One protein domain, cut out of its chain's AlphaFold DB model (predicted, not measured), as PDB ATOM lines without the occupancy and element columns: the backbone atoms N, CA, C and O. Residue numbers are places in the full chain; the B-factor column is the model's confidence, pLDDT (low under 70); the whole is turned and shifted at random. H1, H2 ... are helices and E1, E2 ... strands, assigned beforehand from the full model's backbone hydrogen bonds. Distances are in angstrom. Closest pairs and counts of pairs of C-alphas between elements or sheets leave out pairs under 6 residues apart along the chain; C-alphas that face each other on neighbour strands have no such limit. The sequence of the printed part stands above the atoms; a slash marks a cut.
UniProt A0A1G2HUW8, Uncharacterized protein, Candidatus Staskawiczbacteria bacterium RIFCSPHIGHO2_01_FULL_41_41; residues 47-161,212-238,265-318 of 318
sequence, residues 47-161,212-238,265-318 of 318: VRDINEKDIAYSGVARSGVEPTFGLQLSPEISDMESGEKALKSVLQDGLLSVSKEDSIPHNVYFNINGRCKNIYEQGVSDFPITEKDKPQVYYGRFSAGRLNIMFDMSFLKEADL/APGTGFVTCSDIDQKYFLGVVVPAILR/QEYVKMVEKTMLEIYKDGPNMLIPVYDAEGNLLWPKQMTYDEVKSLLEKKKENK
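AT A GLANCE: This is residues 47 to 161, 212 to 238 and 265 to 318 of the 318 residues of an uncharacterized protein of Candidatus Staskawiczbacteria bacterium RIFCSPHIGHO2_01_FULL_41_41 (UniProt A0A1G2HUW8). Amid little regular structure, a strongly twisted sheet of seven strands has H1 and H3 over one face, in two layers, and residues 312-316 of H4 stick out. Of 196 printed residues 78 are in named elements, E1-H1-E2-H2-E3-E4-E5-H3-E6-E7-H4; the mixed sheet's order is E4-E2-E1-E3-E5-E6-E7. The class is mixed, the whole compact, radius of gyration of the C-alphas 16.3 A, spanning 49 by 48 by 42 A.

HOW THE PARTS SIT: E1, residues 56-62, is antiparallel to E3, residues 146-151, with N 60 and O 147 2.8 A apart, within hydrogen-bond range. H1, residues 80-93, touches H3, residues 265-278, the closest C-alphas, of Lys 88 and Thr 274, 6.4 A apart. In these and H4, residues 304-316, every O i to N i+4 pair is within range.

IN THESE COORDINATES: H2 is residues 136-139, E2 108-112, E4 217-219, E5 228-233, E6 289-291, E7 296-298. E1 begins at C-alpha 56 (-16.656, 2.540, 35.429); H4 ends at C-alpha 316 (-0.037, 19.011, 44.242).

THE WHOLE: The printed part has two cuts, with C-alphas 161 and 212 19.9 A apart across the first and C-alphas 238 and 265 16.7 A apart across the second; 57 printed residues have pLDDT under 70.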
ATOM      1  N   VAL A  47     -13.283  10.777  47.642       97.19
ATOM      2  CA  VAL A  47     -13.826  11.634  46.578       97.19
ATOM      3  C   VAL A  47     -12.963  11.521  45.316       97.19
ATOM      4  O   VAL A  47     -11.731  11.629  45.371       97.19
ATOM      5  N   ARG A  48     -13.629  11.263  44.191       95.50
ATOM      6  CA  ARG A  48     -13.105  11.236  42.820       95.50
ATOM      7  C   ARG A  48     -13.861  12.219  41.935       95.50
ATOM      8  O   ARG A  48     -14.946  12.677  42.296       95.50
ATOM      9  N   ASP A  49     -13.265  12.527  40.789       94.75
ATOM     10  CA  ASP A  49     -13.966  13.170  39.687       94.75
ATOM     11  C   ASP A  49     -14.787  12.087  38.988       94.75
ATOM     12  O   ASP A  49     -14.228  11.121  38.475       94.75
ATOM     13  N   ILE A  50     -16.112  12.229  38.982       91.75
ATOM     14  CA  ILE A  50     -16.992  11.206  38.417       91.75
ATOM     15  C   ILE A  50     -16.850  11.040  36.905       91.75
ATOM     16  O   ILE A  50     -17.390  10.079  36.370       91.75
ATOM     17  N   ASN A  51     -16.172  11.968  36.227       90.31
ATOM     18  CA  ASN A  51     -15.907  11.949  34.793       90.31
ATOM     19  C   ASN A  51     -14.434  11.631  34.473       90.31
ATOM     20  O   ASN A  51     -14.011  11.754  33.324       90.31
ATOM     21  N   GLU A  52     -13.639  11.240  35.475       91.38
ATOM     22  CA  GLU A  52     -12.259  10.798  35.272       91.38
ATOM     23  C   GLU A  52     -12.230   9.579  34.341       91.38
ATOM     24  O   GLU A  52     -13.058   8.668  34.467       91.38
ATOM     25  N   LYS A  53     -11.285   9.579  33.387       90.12
ATOM     26  CA  LYS A  53     -11.108   8.491  32.415       90.12
ATOM     27  C   LYS A  53     -10.941   7.156  33.149       90.12
ATOM     28  O   LYS A  53     -10.284   7.093  34.183       90.12
ATOM     29  N   ASP A  54     -11.518   6.101  32.582       90.19
ATOM     30  CA  ASP A  54     -11.431   4.716  33.057       90.19
ATOM     31  C   ASP A  54     -12.171   4.415  34.370       90.19
ATOM     32  O   ASP A  54     -12.187   3.266  34.813       90.19
ATOM     33  N   ILE A  55     -12.883   5.388  34.953       92.12
ATOM     34  CA  ILE A  55     -13.889   5.084  35.974       92.12
ATOM     35  C   ILE A  55     -15.085   4.404  35.315       92.12
ATOM     36  O   ILE A  55     -15.655   4.910  34.342       92.12
ATOM     37  N   ALA A  56     -15.483   3.262  35.874       92.56
ATOM     38  CA  ALA A  56     -16.656   2.540  35.429       92.56
ATOM     39  C   ALA A  56     -17.885   2.862  36.268       92.56
ATOM     40  O   ALA A  56     -17.786   3.148  37.464       92.56
ATOM     41  N   TYR A  57     -19.051   2.779  35.634       90.81
ATOM     42  CA  TYR A  57     -20.332   2.958  36.302       90.81
ATOM     43  C   TYR A  57     -21.402   2.006  35.768       90.81
ATOM     44  O   TYR A  57     -21.476   1.722  34.569       90.81
ATOM     45  N   SER A  58     -22.259   1.527  36.669       87.50
ATOM     46  CA  SER A  58     -23.403   0.668  36.346       87.50
ATOM     47  C   SER A  58     -24.668   1.162  37.044       87.50
ATOM     48  O   SER A  58     -24.629   1.508  38.225       87.50
ATOM     49  N   GLY A  59     -25.786   1.197  36.317       82.31
ATOM     50  CA  GLY A  59     -27.083   1.617  36.843       82.31
ATOM     51  C   GLY A  59     -27.829   0.458  37.506       82.31
ATOM     52  O   GLY A  59     -28.159  -0.516  36.829       82.31
ATOM     53  N   VAL A  60     -28.147   0.588  38.796       74.12
ATOM     54  CA  VAL A  60     -28.643  -0.510  39.652       74.12
ATOM     55  C   VAL A  60     -30.119  -0.408  40.057       74.12
ATOM     56  O   VAL A  60     -30.694  -1.398  40.492       74.12
ATOM     57  N   ALA A  61     -30.762   0.749  39.889       59.25
ATOM     58  CA  ALA A  61     -32.197   0.946  40.142       59.25
ATOM     59  C   ALA A  61     -32.711   2.107  39.281       59.25
ATOM     60  O   ALA A  61     -31.987   3.086  39.176       59.25
ATOM     61  N   ARG A  62     -33.911   2.050  38.675       53.47
ATOM     62  CA  ARG A  62     -34.386   3.043  37.676       53.47
ATOM     63  C   ARG A  62     -35.531   3.957  38.119       53.47
ATOM     64  O   ARG A  62     -36.661   3.528  38.037       53.47
ATOM     65  N   SER A  63     -35.315   5.235  38.410       44.72
ATOM     66  CA  SER A  63     -36.345   6.208  38.786       44.72
ATOM     67  C   SER A  63     -37.346   6.532  37.674       44.72
ATOM     68  O   SER A  63     -36.952   7.082  36.652       44.72
ATOM     69  N   GLY A  64     -38.644   6.312  37.919       46.88
ATOM     70  CA  GLY A  64     -39.740   7.126  37.367       46.88
ATOM     71  C   GLY A  64     -39.864   7.252  35.841       46.88
ATOM     72  O   GLY A  64     -40.432   8.238  35.381       46.88
ATOM     73  N   VAL A  65     -39.364   6.295  35.052       45.88
ATOM     74  CA  VAL A  65     -39.536   6.286  33.588       45.88
ATOM     75  C   VAL A  65     -40.229   4.994  33.158       45.88
ATOM     76  O   VAL A  65     -39.811   3.906  33.559       45.88
ATOM     77  N   GLU A  66     -41.250   5.106  32.303       39.12
ATOM     78  CA  GLU A  66     -41.901   3.952  31.675       39.12
ATOM     79  C   GLU A  66     -40.894   3.100  30.869       39.12
ATOM     80  O   GLU A  66     -39.923   3.619  30.298       39.12
ATOM     81  N   PRO A  67     -41.058   1.768  30.831       40.06
ATOM     82  CA  PRO A  67     -40.085   0.880  30.219       40.06
ATOM     83  C   PRO A  67     -40.093   0.966  28.691       40.06
ATOM     84  O   PRO A  67     -41.008   0.476  28.038       40.06
ATOM     85  N   THR A  68     -39.010   1.475  28.105       35.16
ATOM     86  CA  THR A  68     -38.685   1.263  26.691       35.16
ATOM     87  C   THR A  68     -37.312   0.598  26.552       35.16
ATOM     88  O   THR A  68     -36.294   1.138  26.961       35.16
ATOM     89  N   PHE A  69     -37.365  -0.638  26.037       30.41
ATOM     90  CA  PHE A  69     -36.335  -1.510  25.448       30.41
ATOM     91  C   PHE A  69     -34.867  -1.438  25.924       30.41
ATOM     92  O   PHE A  69     -34.162  -0.462  25.697       30.41
ATOM     93  N   GLY A  70     -34.365  -2.595  26.390       29.39
ATOM     94  CA  GLY A  70     -32.936  -2.932  26.451       29.39
ATOM     95  C   GLY A  70     -32.452  -3.296  27.854       29.39
ATOM     96  O   GLY A  70     -32.188  -2.424  28.668       29.39
ATOM     97  N   LEU A  71     -32.315  -4.600  28.098       31.25
ATOM     98  CA  LEU A  71     -31.841  -5.249  29.326       31.25
ATOM     99  C   LEU A  71     -32.755  -5.154  30.569       31.25
ATOM    100  O   LEU A  71     -32.773  -4.174  31.312       31.25
ATOM    101  N   GLN A  72     -33.489  -6.248  30.794       31.66
ATOM    102  CA  GLN A  72     -34.260  -6.536  32.004       31.66
ATOM    103  C   GLN A  72     -33.313  -6.825  33.178       31.66
ATOM    104  O   GLN A  72     -32.938  -7.967  33.424       31.66
ATOM    105  N   LEU A  73     -32.951  -5.784  33.920       34.16
ATOM    106  CA  LEU A  73     -32.938  -5.892  35.378       34.16
ATOM    107  C   LEU A  73     -34.318  -5.437  35.859       34.16
ATOM    108  O   LEU A  73     -34.922  -4.586  35.197       34.16
ATOM    109  N   SER A  74     -34.839  -6.065  36.921       29.52
ATOM    110  CA  SER A  74     -36.242  -5.930  37.341       29.52
ATOM    111  C   SER A  74     -36.697  -4.462  37.293       29.52
ATOM    112  O   SER A  74     -36.043  -3.607  37.897       29.52
ATOM    113  N   PRO A  75     -37.752  -4.131  36.526       35.06
ATOM    114  CA  PRO A  75     -38.258  -2.775  36.410       35.06
ATOM    115  C   PRO A  75     -39.045  -2.430  37.675       35.06
ATOM    116  O   PRO A  75     -40.268  -2.391  37.661       35.06
ATOM    117  N   GLU A  76     -38.348  -2.181  38.775       37.16
ATOM    118  CA  GLU A  76     -38.958  -1.710  40.014       37.16
ATOM    119  C   GLU A  76     -38.220  -0.451  40.474       37.16
ATOM    120  O   GLU A  76     -37.345  -0.478  41.330       37.16
ATOM    121  N   ILE A  77     -38.567   0.687  39.871       44.94
ATOM    122  CA  ILE A  77     -38.912   1.842  40.704       44.94
ATOM    123  C   ILE A  77     -40.315   2.242  40.290       44.94
ATOM    124  O   ILE A  77     -40.526   3.054  39.387       44.94
ATOM    125  N   SER A  78     -41.283   1.648  40.972       47.38
ATOM    126  CA  SER A  78     -42.533   2.343  41.248       47.38
ATOM    127  C   SER A  78     -42.392   3.290  42.448       47.38
ATOM    128  O   SER A  78     -43.195   4.210  42.577       47.38
ATOM    129  N   ASP A  79     -41.357   3.132  43.286       57.75
ATOM    130  CA  ASP A  79     -41.206   3.816  44.577       57.75
ATOM    131  C   ASP A  79     -39.750   3.818  45.101       57.75
ATOM    132  O   ASP A  79     -38.902   3.034  44.678       57.75
ATOM    133  N   MET A  80     -39.457   4.729  46.038       70.00
ATOM    134  CA  MET A  80     -38.159   4.854  46.728       70.00
ATOM    135  C   MET A  80     -37.731   3.547  47.429       70.00
ATOM    136  O   MET A  80     -36.540   3.256  47.514       70.00
ATOM    137  N   GLU A  81     -38.696   2.744  47.887       73.50
ATOM    138  CA  GLU A  81     -38.492   1.487  48.620       73.50
ATOM    139  C   GLU A  81     -37.804   0.417  47.758       73.50
ATOM    140  O   GLU A  81     -36.833  -0.213  48.184       73.50
ATOM    141  N   SER A  82     -38.241   0.260  46.509       69.81
ATOM    142  CA  SER A  82     -37.614  -0.665  45.558       69.81
ATOM    143  C   SER A  82     -36.163  -0.267  45.253       69.81
ATOM    144  O   SER A  82     -35.270  -1.118  45.184       69.81
ATOM    145  N   GLY A  83     -35.905   1.043  45.143       74.56
ATOM    146  CA  GLY A  83     -34.558   1.594  44.986       74.56
ATOM    147  C   GLY A  83     -33.657   1.324  46.193       74.56
ATOM    148  O   GLY A  83     -32.509   0.912  46.016       74.56
ATOM    149  N   GLU A  84     -34.184   1.487  47.410       82.38
ATOM    150  CA  GLU A  84     -33.488   1.165  48.662       82.38
ATOM    151  C   GLU A  84     -33.126  -0.321  48.736       82.38
ATOM    152  O   GLU A  84     -31.986  -0.668  49.042       82.38
ATOM    153  N   LYS A  85     -34.054  -1.215  48.378       82.81
ATOM    154  CA  LYS A  85     -33.810  -2.665  48.359       82.81
ATOM    155  C   LYS A  85     -32.696  -3.049  47.380       82.81
ATOM    156  O   LYS A  85     -31.813  -3.833  47.735       82.81
ATOM    157  N   ALA A  86     -32.728  -2.501  46.165       81.00
ATOM    158  CA  ALA A  86     -31.701  -2.752  45.157       81.00
ATOM    159  C   ALA A  86     -30.332  -2.233  45.616       81.00
ATOM    160  O   ALA A  86     -29.343  -2.966  45.563       81.00
ATOM    161  N   LEU A  87     -30.280  -1.005  46.141       87.56
ATOM    162  CA  LEU A  87     -29.058  -0.427  46.687       87.56
ATOM    163  C   LEU A  87     -28.511  -1.257  47.854       87.56
ATOM    164  O   LEU A  87     -27.320  -1.551  47.883       87.56
ATOM    165  N   LYS A  88     -29.375  -1.672  48.786       89.50
ATOM    166  CA  LYS A  88     -29.002  -2.500  49.937       89.50
ATOM    167  C   LYS A  88     -28.366  -3.812  49.502       89.50
ATOM    168  O   LYS A  88     -27.306  -4.156  50.012       89.50
ATOM    169  N   SER A  89     -28.966  -4.496  48.529       86.69
ATOM    170  CA  SER A  89     -28.402  -5.715  47.943       86.69
ATOM    171  C   SER A  89     -27.001  -5.464  47.380       86.69
ATOM    172  O   SER A  89     -26.047  -6.136  47.760       86.69
ATOM    173  N   VAL A  90     -26.839  -4.422  46.559       89.69
ATOM    174  CA  VAL A  90     -25.549  -4.109  45.930       89.69
ATOM    175  C   VAL A  90     -24.482  -3.730  46.956       89.69
ATOM    176  O   VAL A  90     -23.346  -4.180  46.848       89.69
ATOM    177  N   LEU A  91     -24.826  -2.937  47.969       91.88
ATOM    178  CA  LEU A  91     -23.897  -2.543  49.030       91.88
ATOM    179  C   LEU A  91     -23.566  -3.678  50.013       91.88
ATOM    180  O   LEU A  91     -22.586  -3.565  50.735       91.88
ATOM    181  N   GLN A  92     -24.372  -4.740  50.086       91.69
ATOM    182  CA  GLN A  92     -24.094  -5.905  50.938       91.69
ATOM    183  C   GLN A  92     -23.334  -7.007  50.201       91.69
ATOM    184  O   GLN A  92     -22.499  -7.687  50.795       91.69
ATOM    185  N   ASP A  93     -23.672  -7.216  48.932       88.50
ATOM    186  CA  ASP A  93     -23.261  -8.395  48.174       88.50
ATOM    187  C   ASP A  93     -22.367  -8.068  46.969       88.50
ATOM    188  O   ASP A  93     -21.741  -8.967  46.409       88.50
ATOM    189  N   GLY A  94     -22.278  -6.799  46.570       90.44
ATOM    190  CA  GLY A  94     -21.639  -6.377  45.328       90.44
ATOM    191  C   GLY A  94     -22.569  -6.446  44.108       90.44
ATOM    192  O   GLY A  94     -23.760  -6.743  44.209       90.44
ATOM    193  N   LEU A  95     -22.022  -6.175  42.918       88.00
ATOM    194  CA  LEU A  95     -22.726  -6.413  41.650       88.00
ATOM    195  C   LEU A  95     -22.469  -7.853  41.213       88.00
ATOM    196  O   LEU A  95     -21.385  -8.177  40.728       88.00
ATOM    197  N   LEU A  96     -23.458  -8.719  41.400       84.62
ATOM    198  CA  LEU A  96     -23.319 -10.147  41.131       84.62
ATOM    199  C   LEU A  96     -23.635 -10.489  39.672       84.62
ATOM    200  O   LEU A  96     -24.627 -10.020  39.112       84.62
ATOM    201  N   SER A  97     -22.828 -11.370  39.079       75.19
ATOM    202  CA  SER A  97     -23.094 -11.953  37.759       75.19
ATOM    203  C   SER A  97     -23.975 -13.203  37.831       75.19
ATOM    204  O   SER A  97     -24.336 -13.791  36.819       75.19
ATOM    205  N   VAL A  98     -24.367 -13.651  39.020       66.19
ATOM    206  CA  VAL A  98     -25.336 -14.740  39.186       66.19
ATOM    207  C   VAL A  98     -26.316 -14.336  40.276       66.19
ATOM    208  O   VAL A  98     -25.904 -14.016  41.390       66.19
ATOM    209  N   SER A  99     -27.615 -14.359  39.964       63.47
ATOM    210  CA  SER A  99     -28.643 -14.154  40.990       63.47
ATOM    211  C   SER A  99     -28.595 -15.303  41.999       63.47
ATOM    212  O   SER A  99     -28.566 -16.476  41.610       63.47
ATOM    213  N   LYS A 100     -28.619 -14.975  43.297       59.22
ATOM    214  CA  LYS A 100     -28.676 -15.969  44.384       59.22
ATOM    215  C   LYS A 100     -29.971 -16.790  44.363       59.22
ATOM    216  O   LYS A 100     -29.970 -17.913  44.857       59.22
ATOM    217  N   GLU A 101     -31.053 -16.240  43.811       57.53
ATOM    218  CA  GLU A 101     -32.388 -16.855  43.836       57.53
ATOM    219  C   GLU A 101     -32.607 -17.808  42.655       57.53
ATOM    220  O   GLU A 101     -33.091 -18.921  42.850       57.53
ATOM    221  N   ASP A 102     -32.164 -17.430  41.453       55.72
ATOM    222  CA  ASP A 102     -32.491 -18.186  40.237       55.72
ATOM    223  C   ASP A 102     -31.347 -19.079  39.733       55.72
ATOM    224  O   ASP A 102     -31.562 -19.925  38.867       55.72
ATOM    225  N   SER A 103     -30.117 -18.929  40.252       58.38
ATOM    226  CA  SER A 103     -28.904 -19.601  39.732       58.38
ATOM    227  C   SER A 103     -28.671 -19.404  38.223       58.38
ATOM    228  O   SER A 103     -27.851 -20.102  37.619       58.38
ATOM    229  N   ILE A 104     -29.382 -18.462  37.599       57.38
ATOM    230  CA  ILE A 104     -29.226 -18.113  36.192       57.38
ATOM    231  C   ILE A 104     -28.042 -17.141  36.098       57.38
ATOM    232  O   ILE A 104     -28.025 -16.125  36.798       57.38
ATOM    233  N   PRO A 105     -27.026 -17.436  35.269       62.03
ATOM    234  CA  PRO A 105     -25.960 -16.487  34.995       62.03
ATOM    235  C   PRO A 105     -26.516 -15.260  34.273       62.03
ATOM    236  O   PRO A 105     -27.192 -15.373  33.249       62.03
ATOM    237  N   HIS A 106     -26.175 -14.089  34.784       70.56
ATOM    238  CA  HIS A 106     -26.425 -12.796  34.172       70.56
ATOM    239  C   HIS A 106     -25.086 -12.088  33.944       70.56
ATOM    240  O   HIS A 106     -24.072 -12.404  34.559       70.56
ATOM    241  N   ASN A 107     -25.048 -11.121  33.036       76.75
ATOM    242  CA  ASN A 107     -23.852 -10.301  32.910       76.75
ATOM    243  C   ASN A 107     -24.035  -8.997  33.675       76.75
ATOM    244  O   ASN A 107     -25.133  -8.438  33.703       76.75
ATOM    245  N   VAL A 108     -22.942  -8.495  34.235       81.75
ATOM    246  CA  VAL A 108     -22.877  -7.132  34.745       81.75
ATOM    247  C   VAL A 108     -22.556  -6.223  33.567       81.75
ATOM    248  O   VAL A 108     -21.512  -6.362  32.928       81.75
ATOM    249  N   TYR A 109     -23.477  -5.311  33.275       83.19
ATOM    250  CA  TYR A 109     -23.312  -4.290  32.247       83.19
ATOM    251  C   TYR A 109     -22.889  -2.982  32.891       83.19
ATOM    252  O   TYR A 109     -23.394  -2.606  33.951       83.19
ATOM    253  N   PHE A 110     -21.972  -2.282  32.246       86.12
ATOM    254  CA  PHE A 110     -21.430  -1.032  32.745       86.12
ATOM    255  C   PHE A 110     -20.923  -0.170  31.592       86.12
ATOM    256  O   PHE A 110     -20.831  -0.608  30.448       86.12
ATOM    257  N   ASN A 111     -20.617   1.080  31.893       87.31
ATOM    258  CA  ASN A 111     -19.966   2.008  30.980       87.31
ATOM    259  C   ASN A 111     -18.629   2.436  31.577       87.31
ATOM    260  O   ASN A 111     -18.437   2.326  32.788       87.31
ATOM    261  N   ILE A 112     -17.721   2.911  30.727       89.00
ATOM    262  CA  ILE A 112     -16.388   3.362  31.126       89.00
ATOM    263  C   ILE A 112     -16.186   4.789  30.629       89.00
ATOM    264  O   ILE A 112     -16.286   5.055  29.426       89.00
ATOM    265  N   ASN A 113     -15.858   5.696  31.542       87.75
ATOM    266  CA  ASN A 113     -15.608   7.089  31.204       87.75
ATOM    267  C   ASN A 113     -14.466   7.247  30.200       87.75
ATOM    268  O   ASN A 113     -13.385   6.678  30.364       87.75
ATOM    269  N   GLY A 114     -14.698   8.046  29.160       85.06
ATOM    270  CA  GLY A 114     -13.725   8.296  28.093       85.06
ATOM    271  C   GLY A 114     -13.568   7.143  27.097       85.06
ATOM    272  O   GLY A 114     -12.843   7.295  26.120       85.06
ATOM    273  N   ARG A 115     -14.263   6.020  27.315       85.94
ATOM    274  CA  ARG A 115     -14.341   4.882  26.384       85.94
ATOM    275  C   ARG A 115     -15.769   4.577  25.941       85.94
ATOM    276  O   ARG A 115     -15.977   3.838  24.987       85.94
ATOM    277  N   CYS A 116     -16.768   5.170  26.580       81.19
ATOM    278  CA  CYS A 116     -18.087   5.346  25.993       81.19
ATOM    279  C   CYS A 116     -18.135   6.711  25.304       81.19
ATOM    280  O   CYS A 116     -17.744   7.724  25.890       81.19
ATOM    281  N   LYS A 117     -18.622   6.764  24.061       69.31
ATOM    282  CA  LYS A 117     -18.831   8.054  23.397       69.31
ATOM    283  C   LYS A 117     -19.937   8.833  24.087       69.31
ATOM    284  O   LYS A 117     -20.984   8.275  24.415       69.31
ATOM    285  N   ASN A 118     -19.714  10.133  24.266       63.06
ATOM    286  CA  ASN A 118     -20.761  11.018  24.749       63.06
ATOM    287  C   ASN A 118     -21.899  11.012  23.719       63.06
ATOM    288  O   ASN A 118     -21.657  11.181  22.524       63.06
ATOM    289  N   ILE A 119     -23.137  10.818  24.172       58.00
ATOM    290  CA  ILE A 119     -24.305  10.788  23.283       58.00
ATOM    291  C   ILE A 119     -24.442  12.121  22.519       58.00
ATOM    292  O   ILE A 119     -24.979  12.129  21.412       58.00
ATOM    293  N   TYR A 120     -23.867  13.225  23.028       53.91
ATOM    294  CA  TYR A 120     -23.769  14.507  22.311       53.91
ATOM    295  C   TYR A 120     -23.173  14.345  20.904       53.91
ATOM    296  O   TYR A 120     -23.581  15.014  19.960       53.91
ATOM    297  N   GLU A 121     -22.223  13.424  20.750       49.78
ATOM    298  CA  GLU A 121     -21.510  13.173  19.499       49.78
ATOM    299  C   GLU A 121     -22.242  12.185  18.575       49.78
ATOM    300  O   GLU A 121     -21.831  11.997  17.432       49.78
ATOM    301  N   GLN A 122     -23.318  11.546  19.050       50.69
ATOM    302  CA  GLN A 122     -23.976  10.436  18.354       50.69
ATOM    303  C   GLN A 122     -25.203  10.854  17.533       50.69
ATOM    304  O   GLN A 122     -25.691  10.054  16.741       50.69
ATOM    305  N   GLY A 123     -25.705  12.090  17.676       46.84
ATOM    306  CA  GLY A 123     -26.765  12.664  16.827       46.84
ATOM    307  C   GLY A 123     -28.148  11.993  16.906       46.84
ATOM    308  O   GLY A 123     -29.090  12.482  16.286       46.84
ATOM    309  N   VAL A 124     -28.289  10.903  17.668       49.59
ATOM    310  CA  VAL A 124     -29.538  10.178  17.924       49.59
ATOM    311  C   VAL A 124     -29.640   9.984  19.434       49.59
ATOM    312  O   VAL A 124     -28.838   9.260  20.018       49.59
ATOM    313  N   SER A 125     -30.581  10.661  20.089       50.50
ATOM    314  CA  SER A 125     -30.759  10.553  21.537       50.50
ATOM    315  C   SER A 125     -32.239  10.521  21.891       50.50
ATOM    316  O   SER A 125     -33.002  11.366  21.434       50.50
ATOM    317  N   ASP A 126     -32.619   9.576  22.751       48.28
ATOM    318  CA  ASP A 126     -33.926   9.560  23.427       48.28
ATOM    319  C   ASP A 126     -33.988  10.583  24.586       48.28
ATOM    320  O   ASP A 126     -35.014  10.691  25.256       48.28
ATOM    321  N   PHE A 127     -32.885  11.301  24.846       49.69
ATOM    322  CA  PHE A 127     -32.717  12.285  25.917       49.69
ATOM    323  C   PHE A 127     -32.233  13.638  25.369       49.69
ATOM    324  O   PHE A 127     -31.421  13.672  24.440       49.69
ATOM    325  N   PRO A 128     -32.659  14.768  25.948       48.66
ATOM    326  CA  PRO A 128     -32.205  16.082  25.529       48.66
ATOM    327  C   PRO A 128     -30.764  16.271  25.986       48.66
ATOM    328  O   PRO A 128     -30.453  16.199  27.173       48.66
ATOM    329  N   ILE A 129     -29.882  16.528  25.032       53.75
ATOM    330  CA  ILE A 129     -28.492  16.866  25.317       53.75
ATOM    331  C   ILE A 129     -28.366  18.368  25.139       53.75
ATOM    332  O   ILE A 129     -28.188  18.869  24.031       53.75
ATOM    333  N   THR A 130     -28.564  19.089  26.236       52.03
ATOM    334  CA  THR A 130     -28.614  20.555  26.254       52.03
ATOM    335  C   THR A 130     -27.260  21.192  26.548       52.03
ATOM    336  O   THR A 130     -27.071  22.368  26.244       52.03
ATOM    337  N   GLU A 131     -26.302  20.433  27.091       60.25
ATOM    338  CA  GLU A 131     -25.009  20.944  27.549       60.25
ATOM    339  C   GLU A 131     -23.862  20.012  27.136       60.25
ATOM    340  O   GLU A 131     -23.949  18.792  27.224       60.25
ATOM    341  N   LYS A 132     -22.764  20.585  26.638       60.78
ATOM    342  CA  LYS A 132     -21.624  19.809  26.122       60.78
ATOM    343  C   LYS A 132     -20.689  19.311  27.232       60.78
ATOM    344  O   LYS A 132     -19.969  18.335  27.035       60.78
ATOM    345  N   ASP A 133     -20.737  19.960  28.393       69.38
ATOM    346  CA  ASP A 133     -19.710  19.858  29.434       69.38
ATOM    347  C   ASP A 133     -20.180  19.091  30.687       69.38
ATOM    348  O   ASP A 133     -19.582  19.228  31.755       69.38
ATOM    349  N   LYS A 134     -21.241  18.275  30.583       78.56
ATOM    350  CA  LYS A 134     -21.676  17.409  31.695       78.56
ATOM    351  C   LYS A 134     -20.935  16.059  31.702       78.56
ATOM    352  O   LYS A 134     -20.527  15.578  30.639       78.56
ATOM    353  N   PRO A 135     -20.800  15.413  32.877       84.25
ATOM    354  CA  PRO A 135     -20.241  14.066  32.995       84.25
ATOM    355  C   PRO A 135     -20.957  13.019  32.132       84.25
ATOM    356  O   PRO A 135     -22.167  13.087  31.929       84.25
ATOM    357  N   GLN A 136     -20.237  11.993  31.668       81.75
ATOM    358  CA  GLN A 136     -20.810  10.970  30.777       81.75
ATOM    359  C   GLN A 136     -21.981  10.188  31.400       81.75
ATOM    360  O   GLN A 136     -22.938   9.841  30.699       81.75
ATOM    361  N   VAL A 137     -21.954   9.955  32.718       80.94
ATOM    362  CA  VAL A 137     -23.042   9.276  33.447       80.94
ATOM    363  C   VAL A 137     -24.379  10.023  33.356       80.94
ATOM    364  O   VAL A 137     -25.430   9.377  33.403       80.94
ATOM    365  N   TYR A 138     -24.341  11.345  33.145       76.00
ATOM    366  CA  TYR A 138     -25.517  12.207  33.014       76.00
ATOM    367  C   TYR A 138     -26.390  11.834  31.816       76.00
ATOM    368  O   TYR A 138     -27.614  11.810  31.923       76.00
ATOM    369  N   TYR A 139     -25.767  11.500  30.683       66.31
ATOM    370  CA  TYR A 139     -26.483  11.290  29.424       66.31
ATOM    371  C   TYR A 139     -26.809   9.830  29.119       66.31
ATOM    372  O   TYR A 139     -27.651   9.575  28.267       66.31
ATOM    373  N   GLY A 140     -26.166   8.853  29.764       63.84
ATOM    374  CA  GLY A 140     -26.292   7.452  29.350       63.84
ATOM    375  C   GLY A 140     -27.743   6.954  29.354       63.84
ATOM    376  O   GLY A 140     -28.380   6.922  30.392       63.84
ATOM    377  N   ARG A 141     -28.276   6.481  28.220       57.75
ATOM    378  CA  ARG A 141     -29.675   6.002  28.105       57.75
ATOM    379  C   ARG A 141     -30.074   4.954  29.154       57.75
ATOM    380  O   ARG A 141     -31.227   4.905  29.574       57.75
ATOM    381  N   PHE A 142     -29.124   4.123  29.580       58.88
ATOM    382  CA  PHE A 142     -29.329   3.097  30.607       58.88
ATOM    383  C   PHE A 142     -28.769   3.483  31.993       58.88
ATOM    384  O   PHE A 142     -28.891   2.688  32.921       58.88
ATOM    385  N   SER A 143     -28.202   4.686  32.160       64.62
ATOM    386  CA  SER A 143     -27.794   5.274  33.453       64.62
ATOM    387  C   SER A 143     -28.672   6.458  33.883       64.62
ATOM    388  O   SER A 143     -28.809   6.714  35.079       64.62
ATOM    389  N   ALA A 144     -29.293   7.153  32.928       63.25
ATOM    390  CA  ALA A 144     -30.192   8.277  33.117       63.25
ATOM    391  C   ALA A 144     -31.468   7.803  33.811       63.25
ATOM    392  O   ALA A 144     -32.085   6.803  33.432       63.25
ATOM    393  N   GLY A 145     -31.825   8.498  34.888       68.88
ATOM    394  CA  GLY A 145     -32.874   8.039  35.780       68.88
ATOM    395  C   GLY A 145     -32.516   6.734  36.484       68.88
ATOM    396  O   GLY A 145     -33.422   5.969  36.766       68.88
ATOM    397  N   ARG A 146     -31.238   6.409  36.736       77.62
ATOM    398  CA  ARG A 146     -30.856   5.305  37.626       77.62
ATOM    399  C   ARG A 146     -29.924   5.741  38.749       77.62
ATOM    400  O   ARG A 146     -29.086   6.608  38.540       77.62
ATOM    401  N   LEU A 147     -30.012   5.102  39.916       84.31
ATOM    402  CA  LEU A 147     -28.882   5.116  40.851       84.31
ATOM    403  C   LEU A 147     -27.730   4.374  40.180       84.31
ATOM    404  O   LEU A 147     -27.924   3.249  39.716       84.31
ATOM    405  N   ASN A 148     -26.558   4.998  40.104       88.31
ATOM    406  CA  ASN A 148     -25.377   4.366  39.529       88.31
ATOM    407  C   ASN A 148     -24.331   4.107  40.610       88.31
ATOM    408  O   ASN A 148     -24.092   4.957  41.463       88.31
ATOM    409  N   ILE A 149     -23.687   2.946  40.546       92.81
ATOM    410  CA  ILE A 149     -22.507   2.635  41.351       92.81
ATOM    411  C   ILE A 149     -21.274   2.864  40.491       92.81
ATOM    412  O   ILE A 149     -21.160   2.283  39.411       92.81
ATOM    413  N   MET A 150     -20.366   3.704  40.982       95.31
ATOM    414  CA  MET A 150     -19.032   3.885  40.421       95.31
ATOM    415  C   MET A 150     -18.091   2.839  41.002       95.31
ATOM    416  O   MET A 150     -18.126   2.593  42.210       95.31
ATOM    417  N   PHE A 151     -17.217   2.259  40.185       95.75
ATOM    418  CA  PHE A 151     -16.267   1.254  40.651       95.75
ATOM    419  C   PHE A 151     -14.944   1.259  39.876       95.75
ATOM    420  O   PHE A 151     -14.871   1.685  38.723       95.75
ATOM    421  N   ASP A 152     -13.896   0.775  40.541       94.81
ATOM    422  CA  ASP A 152     -12.586   0.507  39.953       94.81
ATOM    423  C   ASP A 152     -12.597  -0.842  39.220       94.81
ATOM    424  O   ASP A 152     -13.043  -1.857  39.753       94.81
ATOM    425  N   MET A 153     -12.068  -0.859  38.000       94.00
ATOM    426  CA  MET A 153     -11.952  -2.056  37.168       94.00
ATOM    427  C   MET A 153     -10.554  -2.670  37.170       94.00
ATOM    428  O   MET A 153     -10.288  -3.545  36.353       94.00
ATOM    429  N   SER A 154      -9.645  -2.253  38.051       94.00
ATOM    430  CA  SER A 154      -8.259  -2.751  38.090       94.00
ATOM    431  C   SER A 154      -8.123  -4.280  38.167       94.00
ATOM    432  O   SER A 154      -7.090  -4.835  37.787       94.00
ATOM    433  N   PHE A 155      -9.161  -4.980  38.636       94.38
ATOM    434  CA  PHE A 155      -9.227  -6.443  38.707       94.38
ATOM    435  C   PHE A 155      -9.753  -7.120  37.430       94.38
ATOM    436  O   PHE A 155      -9.711  -8.348  37.325       94.38
ATOM    437  N   LEU A 156     -10.260  -6.343  36.474       94.62
ATOM    438  CA  LEU A 156     -10.775  -6.807  35.197       94.62
ATOM    439  C   LEU A 156      -9.771  -6.520  34.080       94.62
ATOM    440  O   LEU A 156      -9.135  -5.471  34.022       94.62
ATOM    441  N   LYS A 157      -9.670  -7.452  33.135       94.06
ATOM    442  CA  LYS A 157      -8.878  -7.291  31.918       94.06
ATOM    443  C   LYS A 157      -9.785  -7.288  30.698       94.06
ATOM    444  O   LYS A 157     -10.694  -8.106  30.602       94.06
ATOM    445  N   GLU A 158      -9.514  -6.420  29.736       92.12
ATOM    446  CA  GLU A 158     -10.262  -6.480  28.488       92.12
ATOM    447  C   GLU A 158     -10.002  -7.804  27.750       92.12
ATOM    448  O   GLU A 158      -8.888  -8.346  27.774       92.12
ATOM    449  N   ALA A 159     -11.044  -8.346  27.123       89.88
ATOM    450  CA  ALA A 159     -10.960  -9.496  26.246       89.88
ATOM    451  C   ALA A 159      -9.986  -9.231  25.087       89.88
ATOM    452  O   ALA A 159      -9.851  -8.111  24.598       89.88
ATOM    453  N   ASP A 160      -9.277 -10.275  24.666       88.38
ATOM    454  CA  ASP A 160      -8.266 -10.173  23.618       88.38
ATOM    455  C   ASP A 160      -8.864 -10.276  22.206       88.38
ATOM    456  O   ASP A 160     -10.036 -10.595  22.002       88.38
ATOM    457  N   LEU A 161      -8.028 -10.000  21.203       87.69
ATOM    458  CA  LEU A 161      -8.413 -10.062  19.795       87.69
ATOM    459  C   LEU A 161      -8.973 -11.435  19.397       87.69
ATOM    460  O   LEU A 161      -9.922 -11.503  18.616       87.69
ATOM    461  N   ALA A 212     -22.794   2.320  21.825       63.41
ATOM    462  CA  ALA A 212     -24.061   1.998  22.444       63.41
ATOM    463  C   ALA A 212     -24.338   3.000  23.566       63.41
ATOM    464  O   ALA A 212     -23.577   3.045  24.542       63.41
ATOM    465  N   PRO A 213     -25.444   3.759  23.514       49.41
ATOM    466  CA  PRO A 213     -25.881   4.513  24.668       49.41
ATOM    467  C   PRO A 213     -26.372   3.512  25.723       49.41
ATOM    468  O   PRO A 213     -27.532   3.128  25.732       49.41
ATOM    469  N   GLY A 214     -25.445   3.059  26.574       54.16
ATOM    470  CA  GLY A 214     -25.639   2.576  27.940       54.16
ATOM    471  C   GLY A 214     -25.525   1.064  28.235       54.16
ATOM    472  O   GLY A 214     -25.720   0.697  29.388       54.16
ATOM    473  N   THR A 215     -25.181   0.191  27.285       61.19
ATOM    474  CA  THR A 215     -24.757  -1.192  27.631       61.19
ATOM    475  C   THR A 215     -23.253  -1.406  27.467       61.19
ATOM    476  O   THR A 215     -22.812  -2.549  27.468       61.19
ATOM    477  N   GLY A 216     -22.484  -0.321  27.308       82.12
ATOM    478  CA  GLY A 216     -21.261  -0.295  26.512       82.12
ATOM    479  C   GLY A 216     -20.235  -1.387  26.775       82.12
ATOM    480  O   GLY A 216     -19.624  -1.883  25.831       82.12
ATOM    481  N   PHE A 217     -20.096  -1.828  28.019       86.31
ATOM    482  CA  PHE A 217     -19.227  -2.928  28.398       86.31
ATOM    483  C   PHE A 217     -19.968  -3.963  29.238       86.31
ATOM    484  O   PHE A 217     -20.948  -3.674  29.928       86.31
ATOM    485  N   VAL A 218     -19.475  -5.196  29.179       84.25
ATOM    486  CA  VAL A 218     -20.088  -6.337  29.850       84.25
ATOM    487  C   VAL A 218     -19.037  -7.265  30.456       84.25
ATOM    488  O   VAL A 218     -17.991  -7.522  29.856       84.25
ATOM    489  N   THR A 219     -19.318  -7.791  31.650       86.94
ATOM    490  CA  THR A 219     -18.520  -8.828  32.321       86.94
ATOM    491  C   THR A 219     -19.406  -9.923  32.915       86.94
ATOM    492  O   THR A 219     -20.537  -9.674  33.324       86.94
ATOM    493  N   CYS A 220     -18.878 -11.143  32.996       84.25
ATOM    494  CA  CYS A 220     -19.461 -12.250  33.763       84.25
ATOM    495  C   CYS A 220     -18.824 -12.392  35.163       84.25
ATOM    496  O   CYS A 220     -19.004 -13.407  35.844       84.25
ATOM    497  N   SER A 221     -18.039 -11.402  35.588       88.25
ATOM    498  CA  SER A 221     -17.404 -11.358  36.906       88.25
ATOM    499  C   SER A 221     -18.299 -10.647  37.910       88.25
ATOM    500  O   SER A 221     -18.947  -9.662  37.569       88.25
ATOM    501  N   ASP A 222     -18.273 -11.119  39.150       90.00
ATOM    502  CA  ASP A 222     -18.841 -10.388  40.276       90.00
ATOM    503  C   ASP A 222     -17.956  -9.163  40.579       90.00
ATOM    504  O   ASP A 222     -16.725  -9.248  40.494       90.00
ATOM    505  N   ILE A 223     -18.571  -8.035  40.934       92.06
ATOM    506  CA  ILE A 223     -17.879  -6.813  41.357       92.06
ATOM    507  C   ILE A 223     -18.090  -6.649  42.855       92.06
ATOM    508  O   ILE A 223     -19.168  -6.271  43.310       92.06
ATOM    509  N   ASP A 224     -17.046  -6.959  43.614       94.00
ATOM    510  CA  ASP A 224     -17.044  -6.859  45.071       94.00
ATOM    511  C   ASP A 224     -17.150  -5.395  45.530       94.00
ATOM    512  O   ASP A 224     -16.523  -4.502  44.956       94.00
ATOM    513  N   GLN A 225     -17.894  -5.171  46.613       93.50
ATOM    514  CA  GLN A 225     -18.100  -3.871  47.256       93.50
ATOM    515  C   GLN A 225     -16.809  -3.090  47.553       93.50
ATOM    516  O   GLN A 225     -16.820  -1.861  47.557       93.50
ATOM    517  N   LYS A 226     -15.669  -3.764  47.759       94.25
ATOM    518  CA  LYS A 226     -14.375  -3.097  47.991       94.25
ATOM    519  C   LYS A 226     -13.874  -2.292  46.788       94.25
ATOM    520  O   LYS A 226     -12.981  -1.464  46.952       94.25
ATOM    521  N   TYR A 227     -14.395  -2.570  45.593       96.25
ATOM    522  CA  TYR A 227     -14.067  -1.839  44.371       96.25
ATOM    523  C   TYR A 227     -14.983  -0.637  44.143       96.25
ATOM    524  O   TYR A 227     -14.751   0.117  43.203       96.25
ATOM    525  N   PHE A 228     -16.014  -0.436  44.968       96.88
ATOM    526  CA  PHE A 228     -16.909   0.703  44.813       96.88
ATOM    527  C   PHE A 228     -16.216   2.008  45.206       96.88
ATOM    528  O   PHE A 228     -15.486   2.090  46.194       96.88
ATOM    529  N   LEU A 229     -16.462   3.041  44.406       97.38
ATOM    530  CA  LEU A 229     -15.841   4.357  44.516       97.38
ATOM    531  C   LEU A 229     -16.846   5.452  44.886       97.38
ATOM    532  O   LEU A 229     -16.441   6.479  45.423       97.38
ATOM    533  N   GLY A 230     -18.135   5.250  44.610       97.31
ATOM    534  CA  GLY A 230     -19.178   6.241  44.862       97.31
ATOM    535  C   GLY A 230     -20.553   5.808  44.367       97.31
ATOM    536  O   GLY A 230     -20.674   4.871  43.575       97.31
ATOM    537  N   VAL A 231     -21.584   6.509  44.832       95.88
ATOM    538  CA  VAL A 231     -22.962   6.393  44.333       95.88
ATOM    539  C   VAL A 231     -23.325   7.678  43.600       95.88
ATOM    540  O   VAL A 231     -23.070   8.765  44.106       95.88
ATOM    541  N   VAL A 232     -23.944   7.576  42.429       93.50
ATOM    542  CA  VAL A 232     -24.437   8.725  41.661       93.50
ATOM    543  C   VAL A 232     -25.960   8.688  41.630       93.50
ATOM    544  O   VAL A 232     -26.564   7.748  41.104       93.50
ATOM    545  N   VAL A 233     -26.576   9.726  42.189       89.94
ATOM    546  CA  VAL A 233     -28.009  10.004  42.101       89.94
ATOM    547  C   VAL A 233     -28.315  10.549  40.704       89.94
ATOM    548  O   VAL A 233     -27.627  11.465  40.244       89.94
ATOM    549  N   PRO A 234     -29.316  10.001  39.994       82.19
ATOM    550  CA  PRO A 234     -29.605  10.443  38.640       82.19
ATOM    551  C   PRO A 234     -30.179  11.856  38.614       82.19
ATOM    552  O   PRO A 234     -30.815  12.303  39.569       82.19
ATOM    553  N   ALA A 235     -30.054  12.513  37.460       79.50
ATOM    554  CA  ALA A 235     -30.921  13.636  37.142       79.50
ATOM    555  C   ALA A 235     -32.389  13.180  37.200       79.50
ATOM    556  O   ALA A 235     -32.747  12.128  36.657       79.50
ATOM    557  N   ILE A 236     -33.230  13.961  37.875       79.12
ATOM    558  CA  ILE A 236     -34.669  13.713  37.911       79.12
ATOM    559  C   ILE A 236     -35.259  14.180  36.586       79.12
ATOM    560  O   ILE A 236     -34.897  15.233  36.067       79.12
ATOM    561  N   LEU A 237     -36.144  13.366  36.021       76.19
ATOM    562  CA  LEU A 237     -36.724  13.602  34.708       76.19
ATOM    563  C   LEU A 237     -38.218  13.877  34.826       76.19
ATOM    564  O   LEU A 237     -38.913  13.233  35.617       76.19
ATOM    565  N   ARG A 238     -38.717  14.757  33.959       75.81
ATOM    566  CA  ARG A 238     -40.145  14.974  33.725       75.81
ATOM    567  C   ARG A 238     -40.508  14.700  32.276       75.81
ATOM    568  O   ARG A 238     -39.658  14.731  31.386       75.81
ATOM    569  N   GLN A 265     -32.879  15.057  47.098       88.50
ATOM    570  CA  GLN A 265     -32.485  15.018  48.513       88.50
ATOM    571  C   GLN A 265     -33.027  13.782  49.243       88.50
ATOM    572  O   GLN A 265     -32.336  13.213  50.086       88.50
ATOM    573  N   GLU A 266     -34.229  13.315  48.903       86.88
ATOM    574  CA  GLU A 266     -34.754  12.052  49.434       86.88
ATOM    575  C   GLU A 266     -33.887  10.852  49.021       86.88
ATOM    576  O   GLU A 266     -33.580  10.010  49.867       86.88
ATOM    577  N   TYR A 267     -33.418  10.801  47.765       87.12
ATOM    578  CA  TYR A 267     -32.460   9.779  47.329       87.12
ATOM    579  C   TYR A 267     -31.151   9.851  48.110       87.12
ATOM    580  O   TYR A 267     -30.656   8.813  48.538       87.12
ATOM    581  N   VAL A 268     -30.598  11.049  48.320       92.00
ATOM    582  CA  VAL A 268     -29.359  11.221  49.099       92.00
ATOM    583  C   VAL A 268     -29.528  10.656  50.503       92.00
ATOM    584  O   VAL A 268     -28.715   9.839  50.925       92.00
ATOM    585  N   LYS A 269     -30.616  11.017  51.193       92.19
ATOM    586  CA  LYS A 269     -30.910  10.522  52.546       92.19
ATOM    587  C   LYS A 269     -31.113   9.012  52.582       92.19
ATOM    588  O   LYS A 269     -30.648   8.355  53.511       92.19
ATOM    589  N   MET A 270     -31.797   8.453  51.584       91.12
ATOM    590  CA  MET A 270     -31.971   7.006  51.460       91.12
ATOM    591  C   MET A 270     -30.616   6.308  51.287       91.12
ATOM    592  O   MET A 270     -30.321   5.357  52.014       91.12
ATOM    593  N   VAL A 271     -29.767   6.808  50.383       93.31
ATOM    594  CA  VAL A 271     -28.433   6.250  50.119       93.31
ATOM    595  C   VAL A 271     -27.557   6.340  51.368       93.31
ATOM    596  O   VAL A 271     -26.968   5.340  51.773       93.31
ATOM    597  N   GLU A 272     -27.515   7.506  52.011       94.44
ATOM    598  CA  GLU A 272     -26.781   7.746  53.254       94.44
ATOM    599  C   GLU A 272     -27.204   6.769  54.353       94.44
ATOM    600  O   GLU A 272     -26.373   6.024  54.874       94.44
ATOM    601  N   LYS A 273     -28.501   6.732  54.677       94.38
ATOM    602  CA  LYS A 273     -29.042   5.862  55.725       94.38
ATOM    603  C   LYS A 273     -28.705   4.396  55.450       94.38
ATOM    604  O   LYS A 273     -28.256   3.693  56.353       94.38
ATOM    605  N   THR A 274     -28.885   3.956  54.208       93.75
ATOM    606  CA  THR A 274     -28.612   2.575  53.788       93.75
ATOM    607  C   THR A 274     -27.130   2.233  53.945       93.75
ATOM    608  O   THR A 274     -26.795   1.205  54.535       93.75
ATOM    609  N   MET A 275     -26.229   3.104  53.477       94.75
ATOM    610  CA  MET A 275     -24.783   2.913  53.623       94.75
ATOM    611  C   MET A 275     -24.354   2.868  55.092       94.75
ATOM    612  O   MET A 275     -23.582   1.987  55.469       94.75
ATOM    613  N   LEU A 276     -24.857   3.782  55.926       94.19
ATOM    614  CA  LEU A 276     -24.517   3.835  57.348       94.19
ATOM    615  C   LEU A 276     -25.032   2.612  58.114       94.19
ATOM    616  O   LEU A 276     -24.331   2.107  58.985       94.19
ATOM    617  N   GLU A 277     -26.218   2.100  57.778       94.56
ATOM    618  CA  GLU A 277     -26.757   0.877  58.385       94.56
ATOM    619  C   GLU A 277     -25.903  -0.353  58.039       94.56
ATOM    620  O   GLU A 277     -25.563  -1.141  58.925       94.56
ATOM    621  N   ILE A 278     -25.544  -0.512  56.761       94.75
ATOM    622  CA  ILE A 278     -24.795  -1.676  56.263       94.75
ATOM    623  C   ILE A 278     -23.347  -1.648  56.759       94.75
ATOM    624  O   ILE A 278     -22.819  -2.673  57.189       94.75
ATOM    625  N   TYR A 279     -22.708  -0.478  56.727       94.12
ATOM    626  CA  TYR A 279     -21.285  -0.316  57.024       94.12
ATOM    627  C   TYR A 279     -21.000   0.221  58.431       94.12
ATOM    628  O   TYR A 279     -19.888   0.677  58.697       94.12
ATOM    629  N   LYS A 280     -21.959   0.126  59.362       90.94
ATOM    630  CA  LYS A 280     -21.805   0.581  60.758       90.94
ATOM    631  C   LYS A 280     -20.555   0.027  61.461       90.94
ATOM    632  O   LYS A 280     -19.919   0.738  62.230       90.94
ATOM    633  N   ASP A 281     -20.189  -1.221  61.160       90.44
ATOM    634  CA  ASP A 281     -19.044  -1.927  61.754       90.44
ATOM    635  C   ASP A 281     -17.791  -1.876  60.850       90.44
ATOM    636  O   ASP A 281     -16.752  -2.453  61.173       90.44
ATOM    637  N   GLY A 282     -17.880  -1.190  59.705       90.06
ATOM    638  CA  GLY A 282     -16.831  -1.088  58.690       90.06
ATOM    639  C   GLY A 282     -16.869   0.258  57.964       90.06
ATOM    640  O   GLY A 282     -17.080   0.279  56.751       90.06
ATOM    641  N   PRO A 283     -16.652   1.395  58.658       87.88
ATOM    642  CA  PRO A 283     -16.776   2.737  58.074       87.88
ATOM    643  C   PRO A 283     -15.814   2.976  56.898       87.88
ATOM    644  O   PRO A 283     -16.072   3.799  56.022       87.88
ATOM    645  N   ASN A 284     -14.739   2.188  56.803       90.75
ATOM    646  CA  ASN A 284     -13.831   2.161  55.659       90.75
ATOM    647  C   ASN A 284     -14.485   1.674  54.354       90.75
ATOM    648  O   ASN A 284     -13.835   1.755  53.314       90.75
ATOM    649  N   MET A 285     -15.731   1.202  54.376       93.81
ATOM    650  CA  MET A 285     -16.526   0.860  53.191       93.81
ATOM    651  C   MET A 285     -17.462   1.992  52.743       93.81
ATOM    652  O   MET A 285     -17.998   1.928  51.642       93.81
ATOM    653  N   LEU A 286     -17.629   3.053  53.543       96.31
ATOM    654  CA  LEU A 286     -18.439   4.216  53.166       96.31
ATOM    655  C   LEU A 286     -17.843   4.914  51.938       96.31
ATOM    656  O   LEU A 286     -16.624   5.090  51.846       96.31
ATOM    657  N   ILE A 287     -18.697   5.327  51.007       97.62
ATOM    658  CA  ILE A 287     -18.307   5.933  49.731       97.62
ATOM    659  C   ILE A 287     -19.085   7.234  49.491       97.62
ATOM    660  O   ILE A 287     -20.203   7.371  49.985       97.62
ATOM    661  N   PRO A 288     -18.498   8.212  48.780       98.19
ATOM    662  CA  PRO A 288     -19.150   9.486  48.486       98.19
ATOM    663  C   PRO A 288     -20.417   9.318  47.634       98.19
ATOM    664  O   PRO A 288     -20.527   8.384  46.834       98.19
ATOM    665  N   VAL A 289     -21.348  10.264  47.779       98.12
ATOM    666  CA  VAL A 289     -22.574  10.347  46.970       98.12
ATOM    667  C   VAL A 289     -22.534  11.607  46.123       98.12
ATOM    668  O   VAL A 289     -22.280  12.693  46.645       98.12
ATOM    669  N   TYR A 290     -22.829  11.468  44.838       97.06
ATOM    670  CA  TYR A 290     -22.835  12.539  43.848       97.06
ATOM    671  C   TYR A 290     -24.210  12.690  43.203       97.06
ATOM    672  O   TYR A 290     -25.011  11.757  43.242       97.06
ATOM    673  N   ASP A 291     -24.469  13.821  42.551       92.38
ATOM    674  CA  ASP A 291     -25.459  13.865  41.474       92.38
ATOM    675  C   ASP A 291     -24.816  13.553  40.117       92.38
ATOM    676  O   ASP A 291     -23.594  13.491  39.960       92.38
ATOM    677  N   ALA A 292     -25.665  13.356  39.114       87.56
ATOM    678  CA  ALA A 292     -25.246  13.085  37.750       87.56
ATOM    679  C   ALA A 292     -24.424  14.226  37.113       87.56
ATOM    680  O   ALA A 292     -23.755  13.991  36.109       87.56
ATOM    681  N   GLU A 293     -24.458  15.442  37.670       88.94
ATOM    682  CA  GLU A 293     -23.665  16.585  37.196       88.94
ATOM    683  C   GLU A 293     -22.256  16.628  37.794       88.94
ATOM    684  O   GLU A 293     -21.433  17.436  37.366       88.94
ATOM    685  N   GLY A 294     -21.953  15.738  38.741       92.44
ATOM    686  CA  GLY A 294     -20.652  15.651  39.396       92.44
ATOM    687  C   GLY A 294     -20.543  16.467  40.675       92.44
ATOM    688  O   GLY A 294     -19.460  16.519  41.263       92.44
ATOM    689  N   ASN A 295     -21.636  17.071  41.148       95.69
ATOM    690  CA  ASN A 295     -21.645  17.701  42.460       95.69
ATOM    691  C   ASN A 295     -21.583  16.612  43.535       95.69
ATOM    692  O   ASN A 295     -22.298  15.613  43.467       95.69
ATOM    693  N   LEU A 296     -20.742  16.814  44.546       97.88
ATOM    694  CA  LEU A 296     -20.727  15.984  45.743       97.88
ATOM    695  C   LEU A 296     -21.927  16.375  46.609       97.88
ATOM    696  O   LEU A 296     -22.088  17.544  46.955       97.88
ATOM    697  N   LEU A 297     -22.762  15.405  46.962       97.12
ATOM    698  CA  LEU A 297     -23.938  15.592  47.815       97.12
ATOM    699  C   LEU A 297     -23.665  15.136  49.252       97.12
ATOM    700  O   LEU A 297     -24.190  15.721  50.192       97.12
ATOM    701  N   TRP A 298     -22.811  14.122  49.423       97.44
ATOM    702  CA  TRP A 298     -22.424  13.565  50.719       97.44
ATOM    703  C   TRP A 298     -20.979  13.038  50.658       97.44
ATOM    704  O   TRP A 298     -20.595  12.467  49.634       97.44
ATOM    705  N   PRO A 299     -20.146  13.207  51.704       95.31
ATOM    706  CA  PRO A 299     -20.478  13.605  53.082       95.31
ATOM    707  C   PRO A 299     -20.518  15.120  53.294       95.31
ATOM    708  O   PRO A 299     -20.911  15.594  54.354       95.31
ATOM    709  N   LYS A 300     -20.085  15.890  52.294       94.44
ATOM    710  CA  LYS A 300     -20.102  17.346  52.311       94.44
ATOM    711  C   LYS A 300     -20.555  17.843  50.953       94.44
ATOM    712  O   LYS A 300     -19.991  17.441  49.941       94.44
ATOM    713  N   GLN A 301     -21.524  18.746  50.944       96.06
ATOM    714  CA  GLN A 301     -22.005  19.313  49.697       96.06
ATOM    715  C   GLN A 301     -20.917  20.174  49.040       96.06
ATOM    716  O   GLN A 301     -20.360  21.070  49.679       96.06
ATOM    717  N   MET A 302     -20.601  19.881  47.779       96.75
ATOM    718  CA  MET A 302     -19.647  20.628  46.959       96.75
ATOM    719  C   MET A 302     -20.108  20.617  45.506       96.75
ATOM    720  O   MET A 302     -20.536  19.589  44.986       96.75
ATOM    721  N   THR A 303     -19.974  21.747  44.829       96.62
ATOM    722  CA  THR A 303     -20.173  21.824  43.382       96.62
ATOM    723  C   THR A 303     -19.102  21.027  42.641       96.62
ATOM    724  O   THR A 303     -18.011  20.779  43.164       96.62
ATOM    725  N   TYR A 304     -19.375  20.645  41.396       94.75
ATOM    726  CA  TYR A 304     -18.419  19.883  40.598       94.75
ATOM    727  C   TYR A 304     -17.085  20.630  40.394       94.75
ATOM    728  O   TYR A 304     -16.011  20.026  40.427       94.75
ATOM    729  N   ASP A 305     -17.116  21.958  40.268       94.75
ATOM    730  CA  ASP A 305     -15.900  22.776  40.172       94.75
ATOM    731  C   ASP A 305     -15.098  22.804  41.480       94.75
ATOM    732  O   ASP A 305     -13.863  22.752  41.458       94.75
ATOM    733  N   GLU A 306     -15.771  22.811  42.632       96.88
ATOM    734  CA  GLU A 306     -15.111  22.661  43.929       96.88
ATOM    735  C   GLU A 306     -14.504  21.263  44.097       96.88
ATOM    736  O   GLU A 306     -13.400  21.143  44.636       96.88
ATOM    737  N   VAL A 307     -15.177  20.211  43.610       96.50
ATOM    738  CA  VAL A 307     -14.637  18.841  43.582       96.50
ATOM    739  C   VAL A 307     -13.366  18.793  42.736       96.50
ATOM    740  O   VAL A 307     -12.332  18.335  43.224       96.50
ATOM    741  N   LYS A 308     -13.388  19.325  41.508       95.06
ATOM    742  CA  LYS A 308     -12.197  19.396  40.643       95.06
ATOM    743  C   LYS A 308     -11.052  20.154  41.324       95.06
ATOM    744  O   LYS A 308      -9.948  19.623  41.440       95.06
ATOM    745  N   SER A 309     -11.344  21.322  41.897       95.62
ATOM    746  CA  SER A 309     -10.363  22.139  42.628       95.62
ATOM    747  C   SER A 309      -9.762  21.415  43.844       95.62
ATOM    748  O   SER A 309      -8.576  21.556  44.147       95.62
ATOM    749  N   LEU A 310     -10.568  20.641  44.578       95.31
ATOM    750  CA  LEU A 310     -10.103  19.816  45.697       95.31
ATOM    751  C   LEU A 310      -9.122  18.739  45.220       95.31
ATOM    752  O   LEU A 310      -8.101  18.498  45.867       95.31
ATOM    753  N   LEU A 311      -9.433  18.081  44.105       94.50
ATOM    754  CA  LEU A 311      -8.623  16.996  43.556       94.50
ATOM    755  C   LEU A 311      -7.292  17.499  42.992       94.50
ATOM    756  O   LEU A 311      -6.274  16.836  43.181       94.50
ATOM    757  N   GLU A 312      -7.271  18.677  42.370       94.12
ATOM    758  CA  GLU A 312      -6.036  19.339  41.932       94.12
ATOM    759  C   GLU A 312      -5.102  19.616  43.114       94.12
ATOM    760  O   GLU A 312      -3.962  19.151  43.125       94.12
ATOM    761  N   LYS A 313      -5.616  20.232  44.187       92.69
ATOM    762  CA  LYS A 313      -4.840  20.470  45.418       92.69
ATOM    763  C   LYS A 313      -4.322  19.178  46.052       92.69
ATOM    764  O   LYS A 313      -3.238  19.157  46.629       92.69
ATOM    765  N   LYS A 314      -5.083  18.080  45.979       90.75
ATOM    766  CA  LYS A 314      -4.625  16.765  46.462       90.75
ATOM    767  C   LYS A 314      -3.479  16.202  45.618       90.75
ATOM    768  O   LYS A 314      -2.639  15.500  46.173       90.75
ATOM    769  N   LYS A 315      -3.449  16.471  44.308       89.00
ATOM    770  CA  LYS A 315      -2.362  16.047  43.409       89.00
ATOM    771  C   LYS A 315      -1.083  16.848  43.653       89.00
ATOM    772  O   LYS A 315      -0.014  16.262  43.624       89.00
ATOM    773  N   GLU A 316      -1.192  18.144  43.940       88.50
ATOM    774  CA  GLU A 316      -0.037  19.011  44.242       88.50
ATOM    775  C   GLU A 316       0.658  18.671  45.570       88.50
ATOM    776  O   GLU A 316       1.852  18.910  45.724       88.50
ATOM    777  N   ASN A 317      -0.085  18.116  46.532       77.06
ATOM    778  CA  ASN A 317       0.425  17.752  47.858       77.06
ATOM    779  C   ASN A 317       0.954  16.303  47.955       77.06
ATOM    780  O   ASN A 317       1.317  15.875  49.053       77.06
ATOM    781  N   LYS A 318       0.963  15.542  46.853       66.81
ATOM    782  CA  LYS A 318       1.512  14.176  46.764       66.81
ATOM    783  C   LYS A 318       2.836  14.170  46.012       66.81
ATOM    784  O   LYS A 318       3.716  13.389  46.434       66.81
TER     785      LYS A 318